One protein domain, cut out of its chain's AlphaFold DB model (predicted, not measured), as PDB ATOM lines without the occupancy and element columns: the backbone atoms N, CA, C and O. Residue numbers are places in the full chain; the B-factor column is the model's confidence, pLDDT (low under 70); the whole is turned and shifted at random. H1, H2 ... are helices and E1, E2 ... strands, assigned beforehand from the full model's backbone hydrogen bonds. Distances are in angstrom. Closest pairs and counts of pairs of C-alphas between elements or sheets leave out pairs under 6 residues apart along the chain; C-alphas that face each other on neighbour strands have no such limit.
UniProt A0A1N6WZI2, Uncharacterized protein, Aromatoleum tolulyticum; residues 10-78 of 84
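AT A GLANCE: This is residues 10 to 78 of the 84 residues of an uncharacterized protein of Aromatoleum tolulyticum (UniProt A0A1N6WZI2). Little regular structure: a long hairpin of two strands, E1 and E2, makes one end of an elongated domain, and loops join it to two short, separate helices, H1 and H2, towards the other end. The 69 printed residues hold H1, H2, E1 and E2 in that order, an antiparallel sheet E1 - E2; the class is mixed, with 27 residues in named elements. It is only just compact, close to loose, with a radius of gyration of the C-alphas of 13.0 A and spans of 42 by 22 by 19 A.

IN THESE COORDINATES: E1, residues 40 to 46, is 19.4 A long, from C-alpha 40 at (-38.286, 11.045, -31.911). E2, residues 52 to 58, is 19.1 A and ends at (-40.926, 7.650, -33.839). H1 is residues 10 to 16, 10.0 A; H2 is residues 22 to 27, 8.7 A.

HOW THE PARTS SIT: The hairpin E1 and E2 is antiparallel at 150 degrees, with N 43 and O 55 within hydrogen-bond range at 2.8 A. H1 is apart from H2, E1 and E2; H2 is apart from E2. Residues 19 to 20 pair antiparallel with residues 76 to 77. In H1 and H2 every O i to N i+4 pair is within hydrogen-bond range.

THE WHOLE: The C-alphas farthest apart, of Asp 28 and Trp 49, are 42.7 A apart. The printed part has no cut. The link from H2 to E1 is long, 12 residues. Residues 63 to 75 are under pLDDT 70.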
ATOM      1  N   THR A  10     -50.681   0.830 -40.455       72.12
ATOM      2  CA  THR A  10     -50.448   2.216 -40.031       72.12
ATOM      3  C   THR A  10     -51.584   2.754 -39.160       72.12
ATOM      4  O   THR A  10     -51.325   3.430 -38.165       72.12
ATOM      5  N   GLU A  11     -52.837   2.480 -39.515       74.44
ATOM      6  CA  GLU A  11     -54.008   2.888 -38.732       74.44
ATOM      7  C   GLU A  11     -54.063   2.153 -37.395       74.44
ATOM      8  O   GLU A  11     -54.254   2.801 -36.365       74.44
ATOM      9  N   GLN A  12     -53.748   0.857 -37.381       76.62
ATOM     10  CA  GLN A  12     -53.668   0.074 -36.147       76.62
ATOM     11  C   GLN A  12     -52.565   0.590 -35.214       76.62
ATOM     12  O   GLN A  12     -52.789   0.748 -34.013       76.62
ATOM     13  N   ALA A  13     -51.379   0.909 -35.748       74.38
ATOM     14  CA  ALA A  13     -50.296   1.511 -34.970       74.38
ATOM     15  C   ALA A  13     -50.700   2.886 -34.406       74.38
ATOM     16  O   ALA A  13     -50.470   3.170 -33.230       74.38
ATOM     17  N   ARG A  14     -51.365   3.729 -35.208       75.25
ATOM     18  CA  ARG A  14     -51.905   5.018 -34.741       75.25
ATOM     19  C   ARG A  14     -52.947   4.836 -33.639       75.25
ATOM     20  O   ARG A  14     -52.927   5.597 -32.676       75.25
ATOM     21  N   TYR A  15     -53.805   3.825 -33.750       78.75
ATOM     22  CA  TYR A  15     -54.818   3.514 -32.744       78.75
ATOM     23  C   TYR A  15     -54.163   3.100 -31.423       78.75
ATOM     24  O   TYR A  15     -54.429   3.709 -30.389       78.75
ATOM     25  N   ARG A  16     -53.216   2.151 -31.461       78.31
ATOM     26  CA  ARG A  16     -52.467   1.681 -30.275       78.31
ATOM     27  C   ARG A  16     -51.682   2.796 -29.585       78.31
ATOM     28  O   ARG A  16     -51.571   2.810 -28.360       78.31
ATOM     29  N   MET A  17     -51.135   3.728 -30.361       79.31
ATOM     30  CA  MET A  17     -50.402   4.883 -29.841       79.31
ATOM     31  C   MET A  17     -51.318   5.977 -29.272       79.31
ATOM     32  O   MET A  17     -50.817   6.903 -28.632       79.31
ATOM     33  N   GLY A  18     -52.635   5.914 -29.503       80.12
ATOM     34  CA  GLY A  18     -53.552   7.009 -29.180       80.12
ATOM     35  C   GLY A  18     -53.184   8.271 -29.957       80.12
ATOM     36  O   GLY A  18     -52.990   9.336 -29.372       80.12
ATOM     37  N   TRP A  19     -52.952   8.122 -31.260       78.75
ATOM     38  CA  TRP A  19     -52.522   9.210 -32.129       78.75
ATOM     39  C   TRP A  19     -53.606  10.282 -32.245       78.75
ATOM     40  O   TRP A  19     -54.767   9.979 -32.516       78.75
ATOM     41  N   MET A  20     -53.195  11.536 -32.091       79.44
ATOM     42  CA  MET A  20     -54.033  12.719 -32.235       79.44
ATOM     43  C   MET A  20     -53.514  13.578 -33.387       79.44
ATOM     44  O   MET A  20     -52.320  13.909 -33.462       79.44
ATOM     45  N   THR A  21     -54.424  13.978 -34.274       75.19
ATOM     46  CA  THR A  21     -54.125  14.937 -35.341       75.19
ATOM     47  C   THR A  21     -53.650  16.273 -34.754       75.19
ATOM     48  O   THR A  21     -54.011  16.632 -33.630       75.19
ATOM     49  N   PRO A  22     -52.913  17.094 -35.527       75.75
ATOM     50  CA  PRO A  22     -52.596  18.462 -35.120       75.75
ATOM     51  C   PRO A  22     -53.836  19.292 -34.741       75.75
ATOM     52  O   PRO A  22     -53.749  20.138 -33.853       75.75
ATOM     53  N   THR A  23     -54.979  19.051 -35.393       78.19
ATOM     54  CA  THR A  23     -56.254  19.730 -35.111       78.19
ATOM     55  C   THR A  23     -56.846  19.296 -33.772       78.19
ATOM     56  O   THR A  23     -57.207  20.153 -32.970       78.19
ATOM     57  N   GLU A  24     -56.902  17.989 -33.493       79.81
ATOM     58  CA  GLU A  24     -57.369  17.454 -32.201       79.81
ATOM     59  C   GLU A  24     -56.479  17.933 -31.055       79.81
ATOM     60  O   GLU A  24     -56.978  18.422 -30.048       79.81
ATOM     61  N   ARG A  25     -55.161  17.916 -31.261       78.69
ATOM     62  CA  ARG A  25     -54.180  18.439 -30.307       78.69
ATOM     63  C   ARG A  25     -54.396  19.918 -29.982       78.69
ATOM     64  O   ARG A  25     -54.350  20.303 -28.819       78.69
ATOM     65  N   LYS A  26     -54.620  20.752 -31.008       80.69
ATOM     66  CA  LYS A  26     -54.917  22.182 -30.823       80.69
ATOM     67  C   LYS A  26     -56.220  22.390 -30.050       80.69
ATOM     68  O   LYS A  26     -56.273  23.288 -29.218       80.69
ATOM     69  N   LYS A  27     -57.243  21.568 -30.305       82.12
ATOM     70  CA  LYS A  27     -58.524  21.612 -29.586       82.12
ATOM     71  C   LYS A  27     -58.376  21.219 -28.111       82.12
ATOM     72  O   LYS A  27     -59.028  21.823 -27.271       82.12
ATOM     73  N   ASP A  28     -57.509  20.253 -27.815       75.75
ATOM     74  CA  ASP A  28     -57.219  19.768 -26.456       75.75
ATOM     75  C   ASP A  28     -56.255  20.685 -25.670       75.75
ATOM     76  O   ASP A  28     -55.923  20.419 -24.522       75.75
ATOM     77  N   GLY A  29     -55.752  21.762 -26.290       78.12
ATOM     78  CA  GLY A  29     -54.809  22.691 -25.655       78.12
ATOM     79  C   GLY A  29     -53.406  22.117 -25.417       78.12
ATOM     80  O   GLY A  29     -52.583  22.757 -24.762       78.12
ATOM     81  N   GLN A  30     -53.084  20.936 -25.957       73.38
ATOM     82  CA  GLN A  30     -51.785  20.303 -25.734       73.38
ATOM     83  C   GLN A  30     -50.657  20.975 -26.521       73.38
ATOM     84  O   GLN A  30     -50.676  21.073 -27.752       73.38
ATOM     85  N   GLN A  31     -49.597  21.363 -25.808       74.38
ATOM     86  CA  GLN A  31     -48.399  21.949 -26.420       74.38
ATOM     87  C   GLN A  31     -47.393  20.902 -26.912       74.38
ATOM     88  O   GLN A  31     -46.621  21.187 -27.833       74.38
ATOM     89  N   ASN A  32     -47.454  19.685 -26.365       79.44
ATOM     90  CA  ASN A  32     -46.548  18.575 -26.665       79.44
ATOM     91  C   ASN A  32     -46.573  18.221 -28.157       79.44
ATOM     92  O   ASN A  32     -47.628  18.237 -28.791       79.44
ATOM     93  N   ARG A  33     -45.415  17.914 -28.751       77.25
ATOM     94  CA  ARG A  33     -45.291  17.536 -30.170       77.25
ATOM     95  C   ARG A  33     -44.484  16.258 -30.276       77.25
ATOM     96  O   ARG A  33     -43.555  16.054 -29.503       77.25
ATOM     97  N   CYS A  34     -44.754  15.427 -31.281       78.69
ATOM     98  CA  CYS A  34     -43.907  14.258 -31.508       78.69
ATOM     99  C   CYS A  34     -42.431  14.646 -31.690       78.69
ATOM    100  O   CYS A  34     -41.577  13.957 -31.160       78.69
ATOM    101  N   ALA A  35     -42.134  15.777 -32.342       78.56
ATOM    102  CA  ALA A  35     -40.765  16.276 -32.514       78.56
ATOM    103  C   ALA A  35     -40.031  16.592 -31.193       78.56
ATOM    104  O   ALA A  35     -38.806  16.637 -31.175       78.56
ATOM    105  N   THR A  36     -40.762  16.812 -30.095       82.50
ATOM    106  CA  THR A  36     -40.196  17.075 -28.761       82.50
ATOM    107  C   THR A  36     -40.229  15.847 -27.847       82.50
ATOM    108  O   THR A  36     -39.892  15.946 -26.672       82.50
ATOM    109  N   CYS A  37     -40.655  14.692 -28.366       85.06
ATOM    110  CA  CYS A  37     -40.700  13.432 -27.629       85.06
ATOM    111  C   CYS A  37     -39.311  12.785 -27.560       85.06
ATOM    112  O   CYS A  37     -38.564  12.828 -28.541       85.06
ATOM    113  N   ARG A  38     -38.994  12.078 -26.470       87.25
ATOM    114  CA  ARG A  38     -37.740  11.302 -26.350       87.25
ATOM    115  C   ARG A  38     -37.547  10.235 -27.437       87.25
ATOM    116  O   ARG A  38     -36.417   9.898 -27.761       87.25
ATOM    117  N   TYR A  39     -38.639   9.689 -27.981       83.75
ATOM    118  CA  TYR A  39     -38.600   8.608 -28.977       83.75
ATOM    119  C   TYR A  39     -38.435   9.119 -30.413       83.75
ATOM    120  O   TYR A  39     -38.358   8.327 -31.357       83.75
ATOM    121  N   PHE A  40     -38.435  10.435 -30.602       83.44
ATOM    122  CA  PHE A  40     -38.286  11.045 -31.911       83.44
ATOM    123  C   PHE A  40     -36.835  11.008 -32.374       83.44
ATOM    124  O   PHE A  40     -35.931  11.424 -31.648       83.44
ATOM    125  N   HIS A  41     -36.623  10.553 -33.604       81.50
ATOM    126  CA  HIS A  41     -35.315  10.564 -34.243       81.50
ATOM    127  C   HIS A  41     -35.451  10.793 -35.750       81.50
ATOM    128  O   HIS A  41     -36.518  10.601 -36.339       81.50
ATOM    129  N   PHE A  42     -34.350  11.210 -36.370       82.94
ATOM    130  CA  PHE A  42     -34.228  11.241 -37.819       82.94
ATOM    131  C   PHE A  42     -33.509   9.980 -38.280       82.94
ATOM    132  O   PHE A  42     -32.438   9.649 -37.779       82.94
ATOM    133  N   GLU A  43     -34.119   9.279 -39.224       80.25
ATOM    134  CA  GLU A  43     -33.514   8.152 -39.917       80.25
ATOM    135  C   GLU A  43     -32.934   8.646 -41.241       80.25
ATOM    136  O   GLU A  43     -33.626   9.278 -42.047       80.25
ATOM    137  N   THR A  44     -31.656   8.355 -41.458       83.19
ATOM    138  CA  THR A  44     -30.974   8.632 -42.717       83.19
ATOM    139  C   THR A  44     -31.346   7.558 -43.728       83.19
ATOM    140  O   THR A  44     -31.042   6.384 -43.540       83.19
ATOM    141  N   VAL A  45     -31.993   7.958 -44.817       80.19
ATOM    142  CA  VAL A  45     -32.381   7.073 -45.913       80.19
ATOM    143  C   VAL A  45     -31.642   7.510 -47.169       80.19
ATOM    144  O   VAL A  45     -31.920   8.566 -47.742       80.19
ATOM    145  N   THR A  46     -30.699   6.686 -47.610       78.81
ATOM    146  CA  THR A  46     -30.041   6.833 -48.909       78.81
ATOM    147  C   THR A  46     -31.016   6.469 -50.020       78.81
ATOM    148  O   THR A  46     -31.564   5.367 -50.049       78.81
ATOM    149  N   SER A  47     -31.262   7.406 -50.935       77.25
ATOM    150  CA  SER A  47     -31.982   7.123 -52.172       77.25
ATOM    151  C   SER A  47     -31.043   6.444 -53.172       77.25
ATOM    152  O   SER A  47     -29.837   6.689 -53.172       77.25
ATOM    153  N   GLY A  48     -31.595   5.612 -54.063       72.06
ATOM    154  CA  GLY A  48     -30.821   4.896 -55.091       72.06
ATOM    155  C   GLY A  48     -30.054   5.791 -56.080       72.06
ATOM    156  O   GLY A  48     -29.250   5.286 -56.848       72.06
ATOM    157  N   TRP A  49     -30.265   7.109 -56.032       75.81
ATOM    158  CA  TRP A  49     -29.589   8.120 -56.854       75.81
ATOM    159  C   TRP A  49     -28.465   8.861 -56.106       75.81
ATOM    160  O   TRP A  49     -28.030   9.924 -56.539       75.81
ATOM    161  N   GLY A  50     -28.018   8.341 -54.957       70.06
ATOM    162  CA  GLY A  50     -26.924   8.927 -54.171       70.06
ATOM    163  C   GLY A  50     -27.330  10.106 -53.281       70.06
ATOM    164  O   GLY A  50     -26.471  10.743 -52.677       70.06
ATOM    165  N   GLY A  51     -28.629  10.399 -53.162       76.25
ATOM    166  CA  GLY A  51     -29.137  11.450 -52.282       76.25
ATOM    167  C   GLY A  51     -29.370  10.944 -50.860       76.25
ATOM    168  O   GLY A  51     -30.065   9.950 -50.648       76.25
ATOM    169  N   VAL A  52     -28.845  11.655 -49.864       78.56
ATOM    170  CA  VAL A  52     -29.152  11.393 -48.453       78.56
ATOM    171  C   VAL A  52     -30.417  12.158 -48.067       78.56
ATOM    172  O   VAL A  52     -30.439  13.385 -48.109       78.56
ATOM    173  N   ASN A  53     -31.478  11.443 -47.687       79.88
ATOM    174  CA  ASN A  53     -32.716  12.038 -47.186       79.88
ATOM    175  C   ASN A  53     -32.870  11.748 -45.694       79.88
ATOM    176  O   ASN A  53     -32.672  10.617 -45.259       79.88
ATOM    177  N   LEU A  54     -33.285  12.743 -44.913       76.25
ATOM    178  CA  LEU A  54     -33.653  12.544 -43.513       76.25
ATOM    179  C   LEU A  54     -35.161  12.329 -43.418       76.25
ATOM    180  O   LEU A  54     -35.947  13.173 -43.850       76.25
ATOM    181  N   LYS A  55     -35.581  11.202 -42.841       76.81
ATOM    182  CA  LYS A  55     -36.989  10.931 -42.535       76.81
ATOM    183  C   LYS A  55     -37.218  11.016 -41.034       76.81
ATOM    184  O   LYS A  55     -36.540  10.362 -40.252       76.81
ATOM    185  N   ALA A  56     -38.206  11.806 -40.632       76.06
ATOM    186  CA  ALA A  56     -38.650  11.872 -39.245       76.06
ATOM    187  C   ALA A  56     -39.369  10.571 -38.842       76.06
ATOM    188  O   ALA A  56     -40.315  10.147 -39.516       76.06
ATOM    189  N   ARG A  57     -38.947   9.956 -37.733       77.25
ATOM    190  CA  ARG A  57     -39.480   8.690 -37.206       77.25
ATOM    191  C   ARG A  57     -39.815   8.800 -35.717       77.25
ATOM    192  O   ARG A  57     -39.202   9.569 -34.978       77.25
ATOM    193  N   CYS A  58     -40.760   7.978 -35.258       79.00
ATOM    194  CA  CYS A  58     -40.926   7.650 -33.839       79.00
ATOM    195  C   CYS A  58     -40.440   6.225 -33.595       79.00
ATOM    196  O   CYS A  58     -40.951   5.289 -34.205       79.00
ATOM    197  N   GLY A  59     -39.481   6.076 -32.684       77.25
ATOM    198  CA  GLY A  59     -38.931   4.793 -32.249       77.25
ATOM    199  C   GLY A  59     -39.678   4.154 -31.077       77.25
ATOM    200  O   GLY A  59     -39.130   3.265 -30.436       77.25
ATOM    201  N   HIS A  60     -40.888   4.611 -30.734       79.44
ATOM    202  CA  HIS A  60     -41.648   3.998 -29.642       79.44
ATOM    203  C   HIS A  60     -41.990   2.538 -30.012       79.44
ATOM    204  O   HIS A  60     -42.491   2.316 -31.116       79.44
ATOM    205  N   PRO A  61     -41.810   1.544 -29.120       75.50
ATOM    206  CA  PRO A  61     -42.031   0.129 -29.448       75.50
ATOM    207  C   PRO A  61     -43.439  -0.170 -29.978       75.50
ATOM    208  O   PRO A  61     -43.621  -0.971 -30.884       75.50
ATOM    209  N   MET A  62     -44.449   0.539 -29.464       73.69
ATOM    210  CA  MET A  62     -45.834   0.423 -29.948       73.69
ATOM    211  C   MET A  62     -46.112   1.185 -31.260       73.69
ATOM    212  O   MET A  62     -47.165   0.984 -31.863       73.69
ATOM    213  N   ALA A  63     -45.203   2.063 -31.700       68.31
ATOM    214  CA  ALA A  63     -45.268   2.747 -32.995       68.31
ATOM    215  C   ALA A  63     -44.604   1.932 -34.121       68.31
ATOM    216  O   ALA A  63     -44.836   2.218 -35.300       68.31
ATOM    217  N   ALA A  64     -43.796   0.927 -33.766       53.84
ATOM    218  CA  ALA A  64     -43.083   0.055 -34.687       53.84
ATOM    219  C   ALA A  64     -44.024  -1.001 -35.308       53.84
ATOM    220  O   ALA A  64     -44.092  -2.145 -34.872       53.84
ATOM    221  N   GLY A  65     -44.775  -0.603 -36.338       53.91
ATOM    222  CA  GLY A  65     -45.030  -1.487 -37.486       53.91
ATOM    223  C   GLY A  65     -43.862  -1.389 -38.476       53.91
ATOM    224  O   GLY A  65     -43.040  -0.485 -38.308       53.91
ATOM    225  N   GLU A  66     -43.810  -2.256 -39.501       44.59
ATOM    226  CA  GLU A  66     -42.696  -2.472 -40.470       44.59
ATOM    227  C   GLU A  66     -42.029  -1.221 -41.073       44.59
ATOM    228  O   GLU A  66     -40.993  -1.296 -41.724       44.59
ATOM    229  N   THR A  67     -42.594  -0.042 -40.873       49.12
ATOM    230  CA  THR A  67     -42.199   1.173 -41.565       49.12
ATOM    231  C   THR A  67     -42.377   2.442 -40.737       49.12
ATOM    232  O   THR A  67     -42.344   3.524 -41.321       49.12
ATOM    233  N   GLY A  68     -42.561   2.392 -39.408       50.53
ATOM    234  CA  GLY A  68     -42.528   3.595 -38.548       50.53
ATOM    235  C   GLY A  68     -43.463   4.740 -38.989       50.53
ATOM    236  O   GLY A  68     -43.133   5.918 -38.844       50.53
ATOM    237  N   HIS A  69     -44.612   4.416 -39.596       49.88
ATOM    238  CA  HIS A  69     -45.514   5.363 -40.277       49.88
ATOM    239  C   HIS A  69     -46.380   6.237 -39.345       49.88
ATOM    240  O   HIS A  69     -47.229   7.009 -39.813       49.88
ATOM    241  N   ALA A  70     -46.188   6.143 -38.028       50.12
ATOM    242  CA  ALA A  70     -46.995   6.875 -37.052       50.12
ATOM    243  C   ALA A  70     -46.690   8.388 -37.005       50.12
ATOM    244  O   ALA A  70     -47.469   9.152 -36.437       50.12
ATOM    245  N   THR A  71     -45.603   8.855 -37.626       53.53
ATOM    246  CA  THR A  71     -45.132  10.239 -37.477       53.53
ATOM    247  C   THR A  71     -45.052  10.993 -38.787       53.53
ATOM    248  O   THR A  71     -43.988  11.120 -39.388       53.53
ATOM    249  N   ARG A  72     -46.179  11.562 -39.213       54.50
ATOM    250  CA  ARG A  72     -46.144  12.771 -40.040       54.50
ATOM    251  C   ARG A  72     -46.475  13.990 -39.175       54.50
ATOM    252  O   ARG A  72     -47.164  13.881 -38.164       54.50
ATOM    253  N   GLU A  73     -45.851  15.091 -39.563       53.03
ATOM    254  CA  GLU A  73     -45.694  16.410 -38.939       53.03
ATOM    255  C   GLU A  73     -46.755  16.847 -37.907       53.03
ATOM    256  O   GLU A  73     -47.959  16.818 -38.146       53.03
ATOM    257  N   ASN A  74     -46.271  17.344 -36.758       56.06
ATOM    258  CA  ASN A  74     -47.035  18.002 -35.680       56.06
ATOM    259  C   ASN A  74     -48.122  17.185 -34.964       56.06
ATOM    260  O   ASN A  74     -48.873  17.747 -34.159       56.06
ATOM    261  N   ALA A  75     -48.192  15.879 -35.203       63.66
ATOM    262  CA  ALA A  75     -49.016  14.990 -34.403       63.66
ATOM    263  C   ALA A  75     -48.449  14.786 -32.987       63.66
ATOM    264  O   ALA A  75     -47.248  14.960 -32.741       63.66
ATOM    265  N   VAL A  76     -49.318  14.398 -32.057       75.38
ATOM    266  CA  VAL A  76     -48.953  13.926 -30.715       75.38
ATOM    267  C   VAL A  76     -49.646  12.589 -30.470       75.38
ATOM    268  O   VAL A  76     -50.651  12.280 -31.102       75.38
ATOM    269  N   CYS A  77     -49.086  11.764 -29.596       81.19
ATOM    270  CA  CYS A  77     -49.673  10.487 -29.208       81.19
ATOM    271  C   CYS A  77     -49.827  10.443 -27.689       81.19
ATOM    272  O   CYS A  77     -49.113  11.155 -26.980       81.19
ATOM    273  N   ALA A  78     -50.711   9.588 -27.187       80.44
ATOM    274  CA  ALA A  78     -50.925   9.410 -25.750       80.44
ATOM    275  C   ALA A  78     -49.690   8.855 -25.007       80.44
ATOM    276  O   ALA A  78     -49.636   8.895 -23.783       80.44
TER     277      ALA A  78